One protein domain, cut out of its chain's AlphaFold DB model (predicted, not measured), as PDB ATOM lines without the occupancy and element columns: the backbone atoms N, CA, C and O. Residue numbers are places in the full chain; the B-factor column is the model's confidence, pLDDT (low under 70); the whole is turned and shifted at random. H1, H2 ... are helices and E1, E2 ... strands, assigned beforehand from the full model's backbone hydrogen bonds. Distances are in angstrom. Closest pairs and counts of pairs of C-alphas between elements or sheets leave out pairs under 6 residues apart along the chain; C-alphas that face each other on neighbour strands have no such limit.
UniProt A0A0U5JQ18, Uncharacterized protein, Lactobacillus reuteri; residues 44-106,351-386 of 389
ATOM      1  N   SER A  44      44.435 -30.918  -3.881       83.38
ATOM      2  CA  SER A  44      43.901 -31.095  -2.534       83.38
ATOM      3  C   SER A  44      44.854 -31.895  -1.641       83.38
ATOM      4  O   SER A  44      45.603 -32.761  -2.094       83.38
ATOM      5  N   LYS A  45      44.812 -31.630  -0.328       81.31
ATOM      6  CA  LYS A  45      45.590 -32.397   0.658       81.31
ATOM      7  C   LYS A  45      45.181 -33.876   0.656       81.31
ATOM      8  O   LYS A  45      44.007 -34.203   0.475       81.31
ATOM      9  N   GLY A  46      46.143 -34.750   0.955       86.00
ATOM     10  CA  GLY A  46      45.960 -36.202   0.924       86.00
ATOM     11  C   GLY A  46      46.382 -36.813  -0.410       86.00
ATOM     12  O   GLY A  46      46.970 -36.134  -1.245       86.00
ATOM     13  N   THR A  47      46.127 -38.112  -0.575       90.81
ATOM     14  CA  THR A  47      46.417 -38.852  -1.810       90.81
ATOM     15  C   THR A  47      45.129 -39.097  -2.578       90.81
ATOM     16  O   THR A  47      44.175 -39.649  -2.026       90.81
ATOM     17  N   ARG A  48      45.114 -38.717  -3.852       92.44
ATOM     18  CA  ARG A  48      44.021 -38.980  -4.786       92.44
ATOM     19  C   ARG A  48      44.580 -39.580  -6.059       92.44
ATOM     20  O   ARG A  48      45.669 -39.212  -6.484       92.44
ATOM     21  N   VAL A  49      43.814 -40.503  -6.618       96.88
ATOM     22  CA  VAL A  49      44.069 -41.058  -7.941       96.88
ATOM     23  C   VAL A  49      43.060 -40.439  -8.891       96.88
ATOM     24  O   VAL A  49      41.868 -40.381  -8.562       96.88
ATOM     25  N   TRP A  50      43.558 -39.947 -10.011       97.31
ATOM     26  CA  TRP A  50      42.792 -39.431 -11.126       97.31
ATOM     27  C   TRP A  50      43.021 -40.360 -12.321       97.31
ATOM     28  O   TRP A  50      44.091 -40.941 -12.459       97.31
ATOM     29  N   LEU A  51      41.979 -40.585 -13.105       97.69
ATOM     30  CA  LEU A  51      41.970 -41.474 -14.256       97.69
ATOM     31  C   LEU A  51      41.715 -40.594 -15.472       97.69
ATOM     32  O   LEU A  51      40.665 -39.948 -15.513       97.69
ATOM     33  N   GLY A  52      42.687 -40.526 -16.378       96.25
ATOM     34  CA  GLY A  52      42.490 -39.991 -17.721       96.25
ATOM     35  C   GLY A  52      41.775 -41.049 -18.548       96.25
ATOM     36  O   GLY A  52      42.195 -42.205 -18.516       96.25
ATOM     37  N   THR A  53      40.668 -40.689 -19.185       94.69
ATOM     38  CA  THR A  53      39.852 -41.627 -19.962       94.69
ATOM     39  C   THR A  53      39.542 -41.093 -21.345       94.69
ATOM     40  O   THR A  53      39.169 -39.922 -21.457       94.69
ATOM     41  N   GLU A  54      39.556 -41.983 -22.328       88.88
ATOM     42  CA  GLU A  54      39.052 -41.783 -23.686       88.88
ATOM     43  C   GLU A  54      37.785 -42.626 -23.940       88.88
ATOM     44  O   GLU A  54      37.533 -43.650 -23.290       88.88
ATOM     45  N   GLY A  55      36.938 -42.168 -24.867       85.50
ATOM     46  CA  GLY A  55      35.687 -42.845 -25.226       85.50
ATOM     47  C   GLY A  55      34.575 -42.674 -24.186       85.50
ATOM     48  O   GLY A  55      33.669 -43.509 -24.076       85.50
ATOM     49  N   GLY A  56      34.654 -41.613 -23.378       91.06
ATOM     50  CA  GLY A  56      33.533 -41.135 -22.582       91.06
ATOM     51  C   GLY A  56      33.572 -41.413 -21.083       91.06
ATOM     52  O   GLY A  56      34.601 -41.640 -20.455       91.06
ATOM     53  N   LEU A  57      32.386 -41.352 -20.470       92.12
ATOM     54  CA  LEU A  57      32.166 -41.526 -19.021       92.12
ATOM     55  C   LEU A  57      31.561 -42.888 -18.657       92.12
ATOM     56  O   LEU A  57      31.151 -43.122 -17.512       92.12
ATOM     57  N   GLN A  58      31.422 -43.763 -19.647       93.81
ATOM     58  CA  GLN A  58      30.767 -45.053 -19.499       93.81
ATOM     59  C   GLN A  58      31.709 -46.066 -18.829       93.81
ATOM     60  O   GLN A  58      32.909 -45.857 -18.673       93.81
ATOM     61  N   LYS A  59      31.164 -47.200 -18.382       94.94
ATOM     62  CA  LYS A  59      31.941 -48.242 -17.675       94.94
ATOM     63  C   LYS A  59      33.016 -48.914 -18.546       94.94
ATOM     64  O   LYS A  59      33.865 -49.620 -18.007       94.94
ATOM     65  N   ASP A  60      32.887 -48.798 -19.853       95.12
ATOM     66  CA  ASP A  60      33.722 -49.363 -20.904       95.12
ATOM     67  C   ASP A  60      34.696 -48.345 -21.498       95.12
ATOM     68  O   ASP A  60      35.569 -48.772 -22.237       95.12
ATOM     69  N   ALA A  61      34.615 -47.068 -21.101       95.12
ATOM     70  CA  ALA A  61      35.631 -46.072 -21.427       95.12
ATOM     71  C   ALA A  61      37.016 -46.557 -20.977       95.12
ATOM     72  O   ALA A  61      37.164 -47.064 -19.848       95.12
ATOM     73  N   THR A  62      37.993 -46.417 -21.866       95.19
ATOM     74  CA  THR A  62      39.384 -46.820 -21.653       95.19
ATOM     75  C   THR A  62      40.054 -45.838 -20.698       95.19
ATOM     76  O   THR A  62      39.639 -44.689 -20.571       95.19
ATOM     77  N   VAL A  63      41.019 -46.316 -19.919       96.12
ATOM     78  CA  VAL A  63      41.835 -45.490 -19.029       96.12
ATOM     79  C   VAL A  63      43.244 -45.454 -19.597       96.12
ATOM     80  O   VAL A  63      43.964 -46.436 -19.440       96.12
ATOM     81  N   ASP A  64      43.646 -44.321 -20.157       93.06
ATOM     82  CA  ASP A  64      44.952 -44.171 -20.822       93.06
ATOM     83  C   ASP A  64      46.018 -43.676 -19.839       93.06
ATOM     84  O   ASP A  64      47.206 -43.977 -19.963       93.06
ATOM     85  N   TYR A  65      45.586 -42.982 -18.779       94.94
ATOM     86  CA  TYR A  65      46.477 -42.431 -17.760       94.94
ATOM     87  C   TYR A  65      45.969 -42.678 -16.341       94.94
ATOM     88  O   TYR A  65      44.788 -42.515 -16.018       94.94
ATOM     89  N   ILE A  66      46.899 -43.015 -15.444       97.69
ATOM     90  CA  ILE A  66      46.661 -43.055 -13.999       97.69
ATOM     91  C   ILE A  66      47.524 -41.998 -13.321       97.69
ATOM     92  O   ILE A  66      48.721 -42.166 -13.088       97.69
ATOM     93  N   ASP A  67      46.860 -40.941 -12.894       97.06
ATOM     94  CA  ASP A  67      47.453 -39.777 -12.267       97.06
ATOM     95  C   ASP A  67      47.350 -39.868 -10.748       97.06
ATOM     96  O   ASP A  67      46.301 -40.170 -10.174       97.06
ATOM     97  N   VAL A  68      48.428 -39.552 -10.038       96.94
ATOM     98  CA  VAL A  68      48.438 -39.542  -8.575       96.94
ATOM     99  C   VAL A  68      48.776 -38.151  -8.082       96.94
ATOM    100  O   VAL A  68      49.896 -37.669  -8.225       96.94
ATOM    101  N   ALA A  69      47.817 -37.532  -7.403       94.31
ATOM    102  CA  ALA A  69      48.022 -36.281  -6.698       94.31
ATOM    103  C   ALA A  69      48.248 -36.551  -5.208       94.31
ATOM    104  O   ALA A  69      47.453 -37.229  -4.547       94.31
ATOM    105  N   LYS A  70      49.337 -36.020  -4.649       92.44
ATOM    106  CA  LYS A  70      49.659 -36.138  -3.226       92.44
ATOM    107  C   LYS A  70      50.281 -34.863  -2.687       92.44
ATOM    108  O   LYS A  70      51.417 -34.537  -3.013       92.44
ATOM    109  N   ASN A  71      49.575 -34.201  -1.771       87.50
ATOM    110  CA  ASN A  71      50.077 -33.031  -1.037       87.50
ATOM    111  C   ASN A  71      50.660 -31.942  -1.961       87.50
ATOM    112  O   ASN A  71      51.770 -31.465  -1.733       87.50
ATOM    113  N   GLY A  72      49.923 -31.585  -3.015       85.25
ATOM    114  CA  GLY A  72      50.353 -30.580  -3.990       85.25
ATOM    115  C   GLY A  72      51.461 -31.042  -4.944       85.25
ATOM    116  O   GLY A  72      52.062 -30.213  -5.616       85.25
ATOM    117  N   LYS A  73      51.746 -32.346  -4.998       92.19
ATOM    118  CA  LYS A  73      52.585 -32.963  -6.028       92.19
ATOM    119  C   LYS A  73      51.754 -33.880  -6.910       92.19
ATOM    120  O   LYS A  73      50.736 -34.403  -6.457       92.19
ATOM    121  N   PHE A  74      52.239 -34.108  -8.115       94.56
ATOM    122  CA  PHE A  74      51.614 -34.918  -9.147       94.56
ATOM    123  C   PHE A  74      52.629 -35.892  -9.748       94.56
ATOM    124  O   PHE A  74      53.831 -35.620  -9.736       94.56
ATOM    125  N   ILE A  75      52.151 -37.030 -10.229       96.00
ATOM    126  CA  ILE A  75      52.886 -37.994 -11.046       96.00
ATOM    127  C   ILE A  75      51.859 -38.690 -11.941       96.00
ATOM    128  O   ILE A  75      50.795 -39.059 -11.446       96.00
ATOM    129  N   GLN A  76      52.181 -38.850 -13.216       96.06
ATOM    130  CA  GLN A  76      51.358 -39.542 -14.204       96.06
ATOM    131  C   GLN A  76      52.008 -40.881 -14.543       96.06
ATOM    132  O   GLN A  76      53.234 -40.994 -14.501       96.06
ATOM    133  N   TYR A  77      51.179 -41.880 -14.818       96.19
ATOM    134  CA  TYR A  77      51.579 -43.190 -15.313       96.19
ATOM    135  C   TYR A  77      50.795 -43.483 -16.588       96.19
ATOM    136  O   TYR A  77      49.563 -43.406 -16.548       96.19
ATOM    137  N   GLN A  78      51.486 -43.851 -17.662       93.75
ATOM    138  CA  GLN A  78      50.847 -44.315 -18.894       93.75
ATOM    139  C   GLN A  78      50.243 -45.707 -18.699       93.75
ATOM    140  O   GLN A  78      50.775 -46.547 -17.959       93.75
ATOM    141  N   VAL A  79      49.111 -45.959 -19.347       94.25
ATOM    142  CA  VAL A  79      48.465 -47.267 -19.370       94.25
ATOM    143  C   VAL A  79      48.689 -47.918 -20.727       94.25
ATOM    144  O   VAL A  79      48.370 -47.342 -21.748       94.25
ATOM    145  N   PHE A  80      49.241 -49.134 -20.735       93.56
ATOM    146  CA  PHE A  80      49.487 -49.870 -21.976       93.56
ATOM    147  C   PHE A  80      48.296 -50.728 -22.410       93.56
ATOM    148  O   PHE A  80      48.042 -50.878 -23.594       93.56
ATOM    149  N   ASP A  81      47.600 -51.367 -21.473       93.25
ATOM    150  CA  ASP A  81      46.515 -52.288 -21.817       93.25
ATOM    151  C   ASP A  81      45.214 -51.534 -22.146       93.25
ATOM    152  O   ASP A  81      44.663 -50.851 -21.280       93.25
ATOM    153  N   ASP A  82      44.679 -51.744 -23.351       90.19
ATOM    154  CA  ASP A  82      43.392 -51.207 -23.831       90.19
ATOM    155  C   ASP A  82      42.180 -51.751 -23.054       90.19
ATOM    156  O   ASP A  82      41.100 -51.166 -23.006       90.19
ATOM    157  N   ASP A  83      42.366 -52.880 -22.372       92.62
ATOM    158  CA  ASP A  83      41.329 -53.521 -21.586       92.62
ATOM    159  C   ASP A  83      41.119 -52.862 -20.209       92.62
ATOM    160  O   ASP A  83      40.203 -53.259 -19.472       92.62
ATOM    161  N   ILE A  84      41.932 -51.877 -19.818       96.06
ATOM    162  CA  ILE A  84      41.819 -51.186 -18.529       96.06
ATOM    163  C   ILE A  84      40.726 -50.126 -18.611       96.06
ATOM    164  O   ILE A  84      40.961 -48.966 -18.905       96.06
ATOM    165  N   THR A  85      39.504 -50.529 -18.274       96.56
ATOM    166  CA  THR A  85      38.345 -49.634 -18.341       96.56
ATOM    167  C   THR A  85      38.018 -48.951 -17.018       96.56
ATOM    168  O   THR A  85      38.302 -49.461 -15.921       96.56
ATOM    169  N   LEU A  86      37.284 -47.842 -17.097       95.69
ATOM    170  CA  LEU A  86      36.763 -47.110 -15.943       95.69
ATOM    171  C   LEU A  86      35.910 -48.009 -15.026       95.69
ATOM    172  O   LEU A  86      35.957 -47.920 -13.794       95.69
ATOM    173  N   GLY A  87      35.181 -48.966 -15.604       95.94
ATOM    174  CA  GLY A  87      34.423 -49.976 -14.875       95.94
ATOM    175  C   GLY A  87      35.297 -50.947 -14.077       95.94
ATOM    176  O   GLY A  87      34.930 -51.284 -12.944       95.94
ATOM    177  N   LYS A  88      36.447 -51.382 -14.610       96.25
ATOM    178  CA  LYS A  88      37.435 -52.184 -13.859       96.25
ATOM    179  C   LYS A  88      38.075 -51.341 -12.754       96.25
ATOM    180  O   LYS A  88      38.084 -51.773 -11.599       96.25
ATOM    181  N   ALA A  89      38.505 -50.122 -13.079       95.44
ATOM    182  CA  ALA A  89      39.125 -49.193 -12.136       95.44
ATOM    183  C   ALA A  89      38.204 -48.848 -10.948       95.44
ATOM    184  O   ALA A  89      38.653 -48.764  -9.804       95.44
ATOM    185  N   SER A  90      36.888 -48.747 -11.169       94.44
ATOM    186  CA  SER A  90      35.903 -48.414 -10.122       94.44
ATOM    187  C   SER A  90      35.817 -49.393  -8.953       94.44
ATOM    188  O   SER A  90      35.368 -49.015  -7.859       94.44
ATOM    189  N   LYS A  91      36.260 -50.634  -9.171       94.31
ATOM    190  CA  LYS A  91      36.274 -51.720  -8.183       94.31
ATOM    191  C   LYS A  91      37.579 -51.765  -7.384       94.31
ATOM    192  O   LYS A  91      37.655 -52.500  -6.404       94.31
ATOM    193  N   MET A  92      38.580 -50.987  -7.785       95.31
ATOM    194  CA  MET A  92      39.906 -50.964  -7.178       95.31
ATOM    195  C   MET A  92      40.000 -49.915  -6.064       95.31
ATOM    196  O   MET A  92      39.272 -48.914  -6.042       95.31
ATOM    197  N   SER A  93      40.899 -50.146  -5.109       93.81
ATOM    198  CA  SER A  93      41.296 -49.119  -4.145       93.81
ATOM    199  C   SER A  93      42.332 -48.167  -4.756       93.81
ATOM    200  O   SER A  93      42.993 -48.506  -5.735       93.81
ATOM    201  N   ASN A  94      42.553 -46.996  -4.147       93.88
ATOM    202  CA  ASN A  94      43.608 -46.080  -4.605       93.88
ATOM    203  C   ASN A  94      44.996 -46.745  -4.611       93.88
ATOM    204  O   ASN A  94      45.792 -46.473  -5.499       93.88
ATOM    205  N   SER A  95      45.305 -47.620  -3.645       95.81
ATOM    206  CA  SER A  95      46.586 -48.340  -3.630       95.81
ATOM    207  C   SER A  95      46.712 -49.341  -4.775       95.81
ATOM    208  O   SER A  95      47.807 -49.491  -5.322       95.81
ATOM    209  N   ASP A  96      45.611 -49.994  -5.148       97.94
ATOM    210  CA  ASP A  96      45.596 -50.933  -6.272       97.94
ATOM    211  C   ASP A  96      45.761 -50.176  -7.590       97.94
ATOM    212  O   ASP A  96      46.583 -50.575  -8.406       97.94
ATOM    213  N   LEU A  97      45.080 -49.034  -7.755       97.94
ATOM    214  CA  LEU A  97      45.225 -48.178  -8.937       97.94
ATOM    215  C   LEU A  97      46.646 -47.622  -9.083       97.94
ATOM    216  O   LEU A  97      47.208 -47.663 -10.168       97.94
ATOM    217  N   ILE A  98      47.281 -47.172  -7.995       97.94
ATOM    218  CA  ILE A  98      48.684 -46.717  -8.034       97.94
ATOM    219  C   ILE A  98      49.625 -47.865  -8.427       97.94
ATOM    220  O   ILE A  98      50.601 -47.659  -9.145       97.94
ATOM    221  N   SER A  99      49.363 -49.075  -7.927       98.38
ATOM    222  CA  SER A  99      50.167 -50.256  -8.264       98.38
ATOM    223  C   SER A  99      49.952 -50.685  -9.716       98.38
ATOM    224  O   SER A  99      50.911 -51.084 -10.375       98.38
ATOM    225  N   LEU A 100      48.719 -50.559 -10.215       98.38
ATOM    226  CA  LEU A 100      48.364 -50.770 -11.611       98.38
ATOM    227  C   LEU A 100      49.089 -49.770 -12.512       98.38
ATOM    228  O   LEU A 100      49.778 -50.218 -13.416       98.38
ATOM    229  N   GLY A 101      49.023 -48.467 -12.215       97.88
ATOM    230  CA  GLY A 101      49.698 -47.423 -12.996       97.88
ATOM    231  C   GLY A 101      51.190 -47.701 -13.151       97.88
ATOM    232  O   GLY A 101      51.680 -47.830 -14.260       97.88
ATOM    233  N   LYS A 102      51.903 -47.970 -12.050       97.94
ATOM    234  CA  LYS A 102      53.332 -48.339 -12.109       97.94
ATOM    235  C   LYS A 102      53.618 -49.579 -12.956       97.94
ATOM    236  O   LYS A 102      54.672 -49.669 -13.578       97.94
ATOM    237  N   LYS A 103      52.734 -50.578 -12.898       98.12
ATOM    238  CA  LYS A 103      52.887 -51.813 -13.670       98.12
ATOM    239  C   LYS A 103      52.648 -51.550 -15.153       98.12
ATOM    240  O   LYS A 103      53.394 -52.087 -15.962       98.12
ATOM    241  N   GLN A 104      51.617 -50.779 -15.482       97.06
ATOM    242  CA  GLN A 104      51.244 -50.470 -16.856       97.06
ATOM    243  C   GLN A 104      52.264 -49.551 -17.521       97.06
ATOM    244  O   GLN A 104      52.715 -49.873 -18.604       97.06
ATOM    245  N   ASP A 105      52.749 -48.535 -16.819       95.94
ATOM    246  CA  ASP A 105      53.791 -47.622 -17.298       95.94
ATOM    247  C   ASP A 105      55.105 -48.365 -17.593       95.94
ATOM    248  O   ASP A 105      55.712 -48.240 -18.652       95.94
ATOM    249  N   LYS A 106      55.505 -49.285 -16.705       96.25
ATOM    250  CA  LYS A 106      56.645 -50.165 -16.987       96.25
ATOM    251  C   LYS A 106      56.374 -51.128 -18.147       96.25
ATOM    252  O   LYS A 106      57.295 -51.456 -18.894       96.25
ATOM    253  N   SER A 351      38.088 -28.314 -18.053       94.56
ATOM    254  CA  SER A 351      36.893 -27.522 -18.347       94.56
ATOM    255  C   SER A 351      35.681 -27.990 -17.529       94.56
ATOM    256  O   SER A 351      35.707 -27.964 -16.290       94.56
ATOM    257  N   ASP A 352      34.596 -28.370 -18.198       93.88
ATOM    258  CA  ASP A 352      33.317 -28.712 -17.599       93.88
ATOM    259  C   ASP A 352      33.457 -29.730 -16.474       93.88
ATOM    260  O   ASP A 352      34.201 -30.705 -16.543       93.88
ATOM    261  N   LYS A 353      32.712 -29.493 -15.396       95.19
ATOM    262  CA  LYS A 353      32.778 -30.319 -14.191       95.19
ATOM    263  C   LYS A 353      31.836 -31.497 -14.332       95.19
ATOM    264  O   LYS A 353      30.630 -31.320 -14.483       95.19
ATOM    265  N   VAL A 354      32.380 -32.688 -14.159       95.19
ATOM    266  CA  VAL A 354      31.654 -33.947 -14.277       95.19
ATOM    267  C   VAL A 354      31.278 -34.485 -12.904       95.19
ATOM    268  O   VAL A 354      32.028 -34.371 -11.928       95.19
ATOM    269  N   HIS A 355      30.095 -35.092 -12.836       95.94
ATOM    270  CA  HIS A 355      29.632 -35.909 -11.721       95.94
ATOM    271  C   HIS A 355      28.836 -37.085 -12.289       95.94
ATOM    272  O   HIS A 355      27.796 -36.880 -12.908       95.94
ATOM    273  N   GLN A 356      29.346 -38.301 -12.113       94.31
ATOM    274  CA  GLN A 356      28.774 -39.513 -12.700       94.31
ATOM    275  C   GLN A 356      28.872 -40.671 -11.712       94.31
ATOM    276  O   GLN A 356      29.802 -40.753 -10.912       94.31
ATOM    277  N   LYS A 357      27.927 -41.609 -11.777       93.56
ATOM    278  CA  LYS A 357      27.965 -42.837 -10.981       93.56
ATOM    279  C   LYS A 357      28.293 -44.042 -11.853       93.56
ATOM    280  O   LYS A 357      27.650 -44.269 -12.873       93.56
ATOM    281  N   ILE A 358      29.264 -44.839 -11.422       92.06
ATOM    282  CA  ILE A 358      29.675 -46.082 -12.080       92.06
ATOM    283  C   ILE A 358      29.621 -47.193 -11.041       92.06
ATOM    284  O   ILE A 358      30.382 -47.210 -10.070       92.06
ATOM    285  N   TYR A 359      28.669 -48.108 -11.223       90.75
ATOM    286  CA  TYR A 359      28.274 -49.081 -10.204       90.75
ATOM    287  C   TYR A 359      27.983 -48.391  -8.853       90.75
ATOM    288  O   TYR A 359      27.070 -47.574  -8.742       90.75
ATOM    289  N   ASN A 360      28.784 -48.695  -7.829       88.50
ATOM    290  CA  ASN A 360      28.660 -48.155  -6.475       88.50
ATOM    291  C   ASN A 360      29.640 -47.004  -6.197       88.50
ATOM    292  O   ASN A 360      29.758 -46.564  -5.056       88.50
ATOM    293  N   SER A 361      30.361 -46.540  -7.217       90.69
ATOM    294  CA  SER A 361      31.371 -45.492  -7.104       90.69
ATOM    295  C   SER A 361      30.876 -44.224  -7.783       90.69
ATOM    296  O   SER A 361      30.522 -44.244  -8.959       90.69
ATOM    297  N   THR A 362      30.885 -43.113  -7.057       94.81
ATOM    298  CA  THR A 362      30.669 -41.791  -7.646       94.81
ATOM    299  C   THR A 362      32.009 -41.230  -8.103       94.81
ATOM    300  O   THR A 362      32.976 -41.232  -7.342       94.81
ATOM    301  N   TYR A 363      32.058 -40.756  -9.339       96.38
ATOM    302  CA  TYR A 363      33.189 -40.091  -9.960       96.38
ATOM    303  C   TYR A 363      32.892 -38.611 -10.138       96.38
ATOM    304  O   TYR A 363      31.776 -38.217 -10.478       96.38
ATOM    305  N   ILE A 364      33.908 -37.799  -9.884       96.81
ATOM    306  CA  ILE A 364      33.900 -36.358 -10.113       96.81
ATOM    307  C   ILE A 364      35.170 -35.969 -10.849       96.81
ATOM    308  O   ILE A 364      36.214 -36.578 -10.628       96.81
ATOM    309  N   GLY A 365      35.110 -34.945 -11.687       96.81
ATOM    310  CA  GLY A 365      36.272 -34.588 -12.488       96.81
ATOM    311  C   GLY A 365      36.000 -33.495 -13.495       96.81
ATOM    312  O   GLY A 365      35.044 -32.737 -13.333       96.81
ATOM    313  N   TYR A 366      36.842 -33.427 -14.513       97.00
ATOM    314  CA  TYR A 366      36.788 -32.406 -15.551       97.00
ATOM    315  C   TYR A 366      36.715 -33.065 -16.926       97.00
ATOM    316  O   TYR A 366      37.296 -34.136 -17.107       97.00
ATOM    317  N   SER A 367      36.034 -32.432 -17.876       96.38
ATOM    318  CA  SER A 367      36.305 -32.663 -19.297       96.38
ATOM    319  C   SER A 367      37.698 -32.124 -19.631       96.38
ATOM    320  O   SER A 367      38.103 -31.082 -19.098       96.38
ATOM    321  N   THR A 368      38.419 -32.866 -20.469       94.81
ATOM    322  CA  THR A 368      39.757 -32.519 -20.971       94.81
ATOM    323  C   THR A 368      39.808 -32.329 -22.486       94.81
ATOM    324  O   THR A 368      40.861 -32.023 -23.031       94.81
ATOM    325  N   GLY A 369      38.665 -32.480 -23.154       90.44
ATOM    326  CA  GLY A 369      38.521 -32.452 -24.602       90.44
ATOM    327  C   GLY A 369      37.228 -33.143 -25.031       90.44
ATOM    328  O   GLY A 369      36.331 -33.376 -24.208       90.44
ATOM    329  N   ASP A 370      37.154 -33.481 -26.316       88.19
ATOM    330  CA  ASP A 370      36.028 -34.206 -26.900       88.19
ATOM    331  C   ASP A 370      36.048 -35.663 -26.427       88.19
ATOM    332  O   ASP A 370      36.984 -36.402 -26.701       88.19
ATOM    333  N   ASP A 371      35.020 -36.051 -25.669       91.12
ATOM    334  CA  ASP A 371      34.847 -37.391 -25.085       91.12
ATOM    335  C   ASP A 371      36.018 -37.896 -24.211       91.12
ATOM    336  O   ASP A 371      36.115 -39.088 -23.909       91.12
ATOM    337  N   THR A 372      36.867 -36.975 -23.736       94.94
ATOM    338  CA  THR A 372      37.975 -37.254 -22.814       94.94
ATOM    339  C   THR A 372      37.790 -36.566 -21.466       94.94
ATOM    340  O   THR A 372      37.260 -35.448 -21.357       94.94
ATOM    341  N   TYR A 373      38.212 -37.251 -20.400       96.62
ATOM    342  CA  TYR A 373      37.949 -36.813 -19.030       96.62
ATOM    343  C   TYR A 373      39.087 -37.134 -18.063       96.62
ATOM    344  O   TYR A 373      39.747 -38.160 -18.170       96.62
ATOM    345  N   LEU A 374      39.227 -36.299 -17.029       97.12
ATOM    346  CA  LEU A 374      40.090 -36.549 -15.874       97.12
ATOM    347  C   LEU A 374      39.244 -36.728 -14.610       97.12
ATOM    348  O   LEU A 374      38.690 -35.766 -14.065       97.12
ATOM    349  N   LEU A 375      39.151 -37.963 -14.115       97.12
ATOM    350  CA  LEU A 375      38.165 -38.375 -13.113       97.12
ATOM    351  C   LEU A 375      38.802 -38.893 -11.824       97.12
ATOM    352  O   LEU A 375      39.694 -39.725 -11.849       97.12
ATOM    353  N   THR A 376      38.265 -38.517 -10.667       96.06
ATOM    354  CA  THR A 376      38.626 -39.123  -9.377       96.06
ATOM    355  C   THR A 376      37.406 -39.691  -8.667       96.06
ATOM    356  O   THR A 376      36.286 -39.183  -8.781       96.06
ATOM    357  N   LYS A 377      37.621 -40.750  -7.884       94.50
ATOM    358  CA  LYS A 377      36.571 -41.343  -7.058       94.50
ATOM    359  C   LYS A 377      36.229 -40.407  -5.899       94.50
ATOM    360  O   LYS A 377      37.076 -40.064  -5.067       94.50
ATOM    361  N   ALA A 378      34.965 -40.014  -5.828       93.31
ATOM    362  CA  ALA A 378      34.421 -39.243  -4.728       93.31
ATOM    363  C   ALA A 378      34.340 -40.095  -3.454       93.31
ATOM    364  O   ALA A 378      34.052 -41.291  -3.487       93.31
ATOM    365  N   GLN A 379      34.552 -39.464  -2.299       89.88
ATOM    366  CA  GLN A 379      34.392 -40.122  -0.996       89.88
ATOM    367  C   GLN A 379      32.917 -40.300  -0.607       89.88
ATOM    368  O   GLN A 379      32.604 -41.132   0.240       89.88
ATOM    369  N   ASN A 380      32.025 -39.494  -1.186       88.94
ATOM    370  CA  ASN A 380      30.574 -39.598  -1.058       88.94
ATOM    371  C   ASN A 380      29.881 -38.878  -2.228       88.94
ATOM    372  O   ASN A 380      30.498 -38.069  -2.922       88.94
ATOM    373  N   ASP A 381      28.579 -39.105  -2.382       89.94
ATOM    374  CA  ASP A 381      27.788 -38.597  -3.512       89.94
ATOM    375  C   ASP A 381      27.606 -37.068  -3.517       89.94
ATOM    376  O   ASP A 381      27.301 -36.476  -4.554       89.94
ATOM    377  N   SER A 382      27.829 -36.397  -2.381       91.19
ATOM    378  CA  SER A 382      27.717 -34.936  -2.253       91.19
ATOM    379  C   SER A 382      29.000 -34.183  -2.610       91.19
ATOM    380  O   SER A 382      28.963 -32.968  -2.803       91.19
ATOM    381  N   GLN A 383      30.132 -34.882  -2.720       93.69
ATOM    382  CA  GLN A 383      31.411 -34.268  -3.059       93.69
ATOM    383  C   GLN A 383      31.374 -33.733  -4.498       93.69
ATOM    384  O   GLN A 383      30.757 -34.329  -5.384       93.69
ATOM    385  N   ARG A 384      31.994 -32.575  -4.733       94.69
ATOM    386  CA  ARG A 384      32.068 -31.926  -6.051       94.69
ATOM    387  C   ARG A 384      33.489 -31.506  -6.369       94.69
ATOM    388  O   ARG A 384      34.261 -31.191  -5.463       94.69
ATOM    389  N   VAL A 385      33.817 -31.463  -7.654       94.69
ATOM    390  CA  VAL A 385      35.099 -30.920  -8.088       94.69
ATOM    391  C   VAL A 385      35.028 -29.391  -8.203       94.69
ATOM    392  O   VAL A 385      33.981 -28.823  -8.523       94.69
ATOM    393  N   VAL A 386      36.133 -28.710  -7.923       94.44
ATOM    394  CA  VAL A 386      36.312 -27.269  -8.128       94.44
ATOM    395  C   VAL A 386      37.702 -27.006  -8.685       94.44
ATOM    396  O   VAL A 386      38.642 -27.708  -8.343       94.44
TER     397      VAL A 386
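This is residues 44 to 106 and 351 to 386 of the 389 residues of an uncharacterized protein of Lactobacillus reuteri (UniProt A0A0U5JQ18). One strongly twisted sheet of six antiparallel strands is formed by two three-strand meanders, E1 E2 E3 and E4 E5 E6, side by side through E1 and E6, with H2 slantwise over the E3 E2 E1 half. The short H1 is on the same face. The 99 printed residues run E1 E2 E3 H1 H2 E4 E5 E6, with sheet order E3 E2 E1 E6 E5 E4. The class is mixed, helices and strands; the whole is compact, radius of gyration of the C-alphas 12.2 A, spans 35 by 30 by 25 A.

E1, residues 47 to 54, and E2, residues 62 to 70, form a hairpin, with N 50 and O 67 2.8 A apart. E3, residues 73 to 78, is an edge strand; N 68 and O 75 of its hairpin with E2 are 2.8 A apart. H1, residues 86 to 89, is on the sheet at a height of 6.0 A, over none of its strands; it is too short for an O i to N i+4 pair. H2, residues 94 to 106, is on the same face at a height of 8.0 A, over E3, E1 and, only just, E2, on which 3 of its C-alphas fall; on the local plane it stands at 45 degrees to E3. Its closest C-alphas to E3 are Asp 105 and Gln 78, 4.7 A apart. Every O i to N i+4 pair in H2 is within hydrogen-bond range. Edge strand E4, residues 353 to 358, forms a hairpin with E5, residues 361 to 369; N 354 and O 365 are 2.8 A apart. E5 bends by 55 degrees at residue 366. E6, residues 372 to 377, forms a hairpin with E5, N 376 to O 364 2.8 A, and is antiparallel to E1, N 51 to O 375 2.7 A.

E1 begins at C-alpha 47 (46.417, -38.852, -1.810) and E6 ends at C-alpha 377 (36.571, -41.343, -7.058). E1 measures 23.3 A, E2 23.6 A, E5 23.0 A and H2 18.4 A.

Residues 107 to 350 are not printed; C-alphas 106 and 351 are 30.1 A apart across the cut. No link printed whole is long, and no printed residue is under 70 in pLDDT.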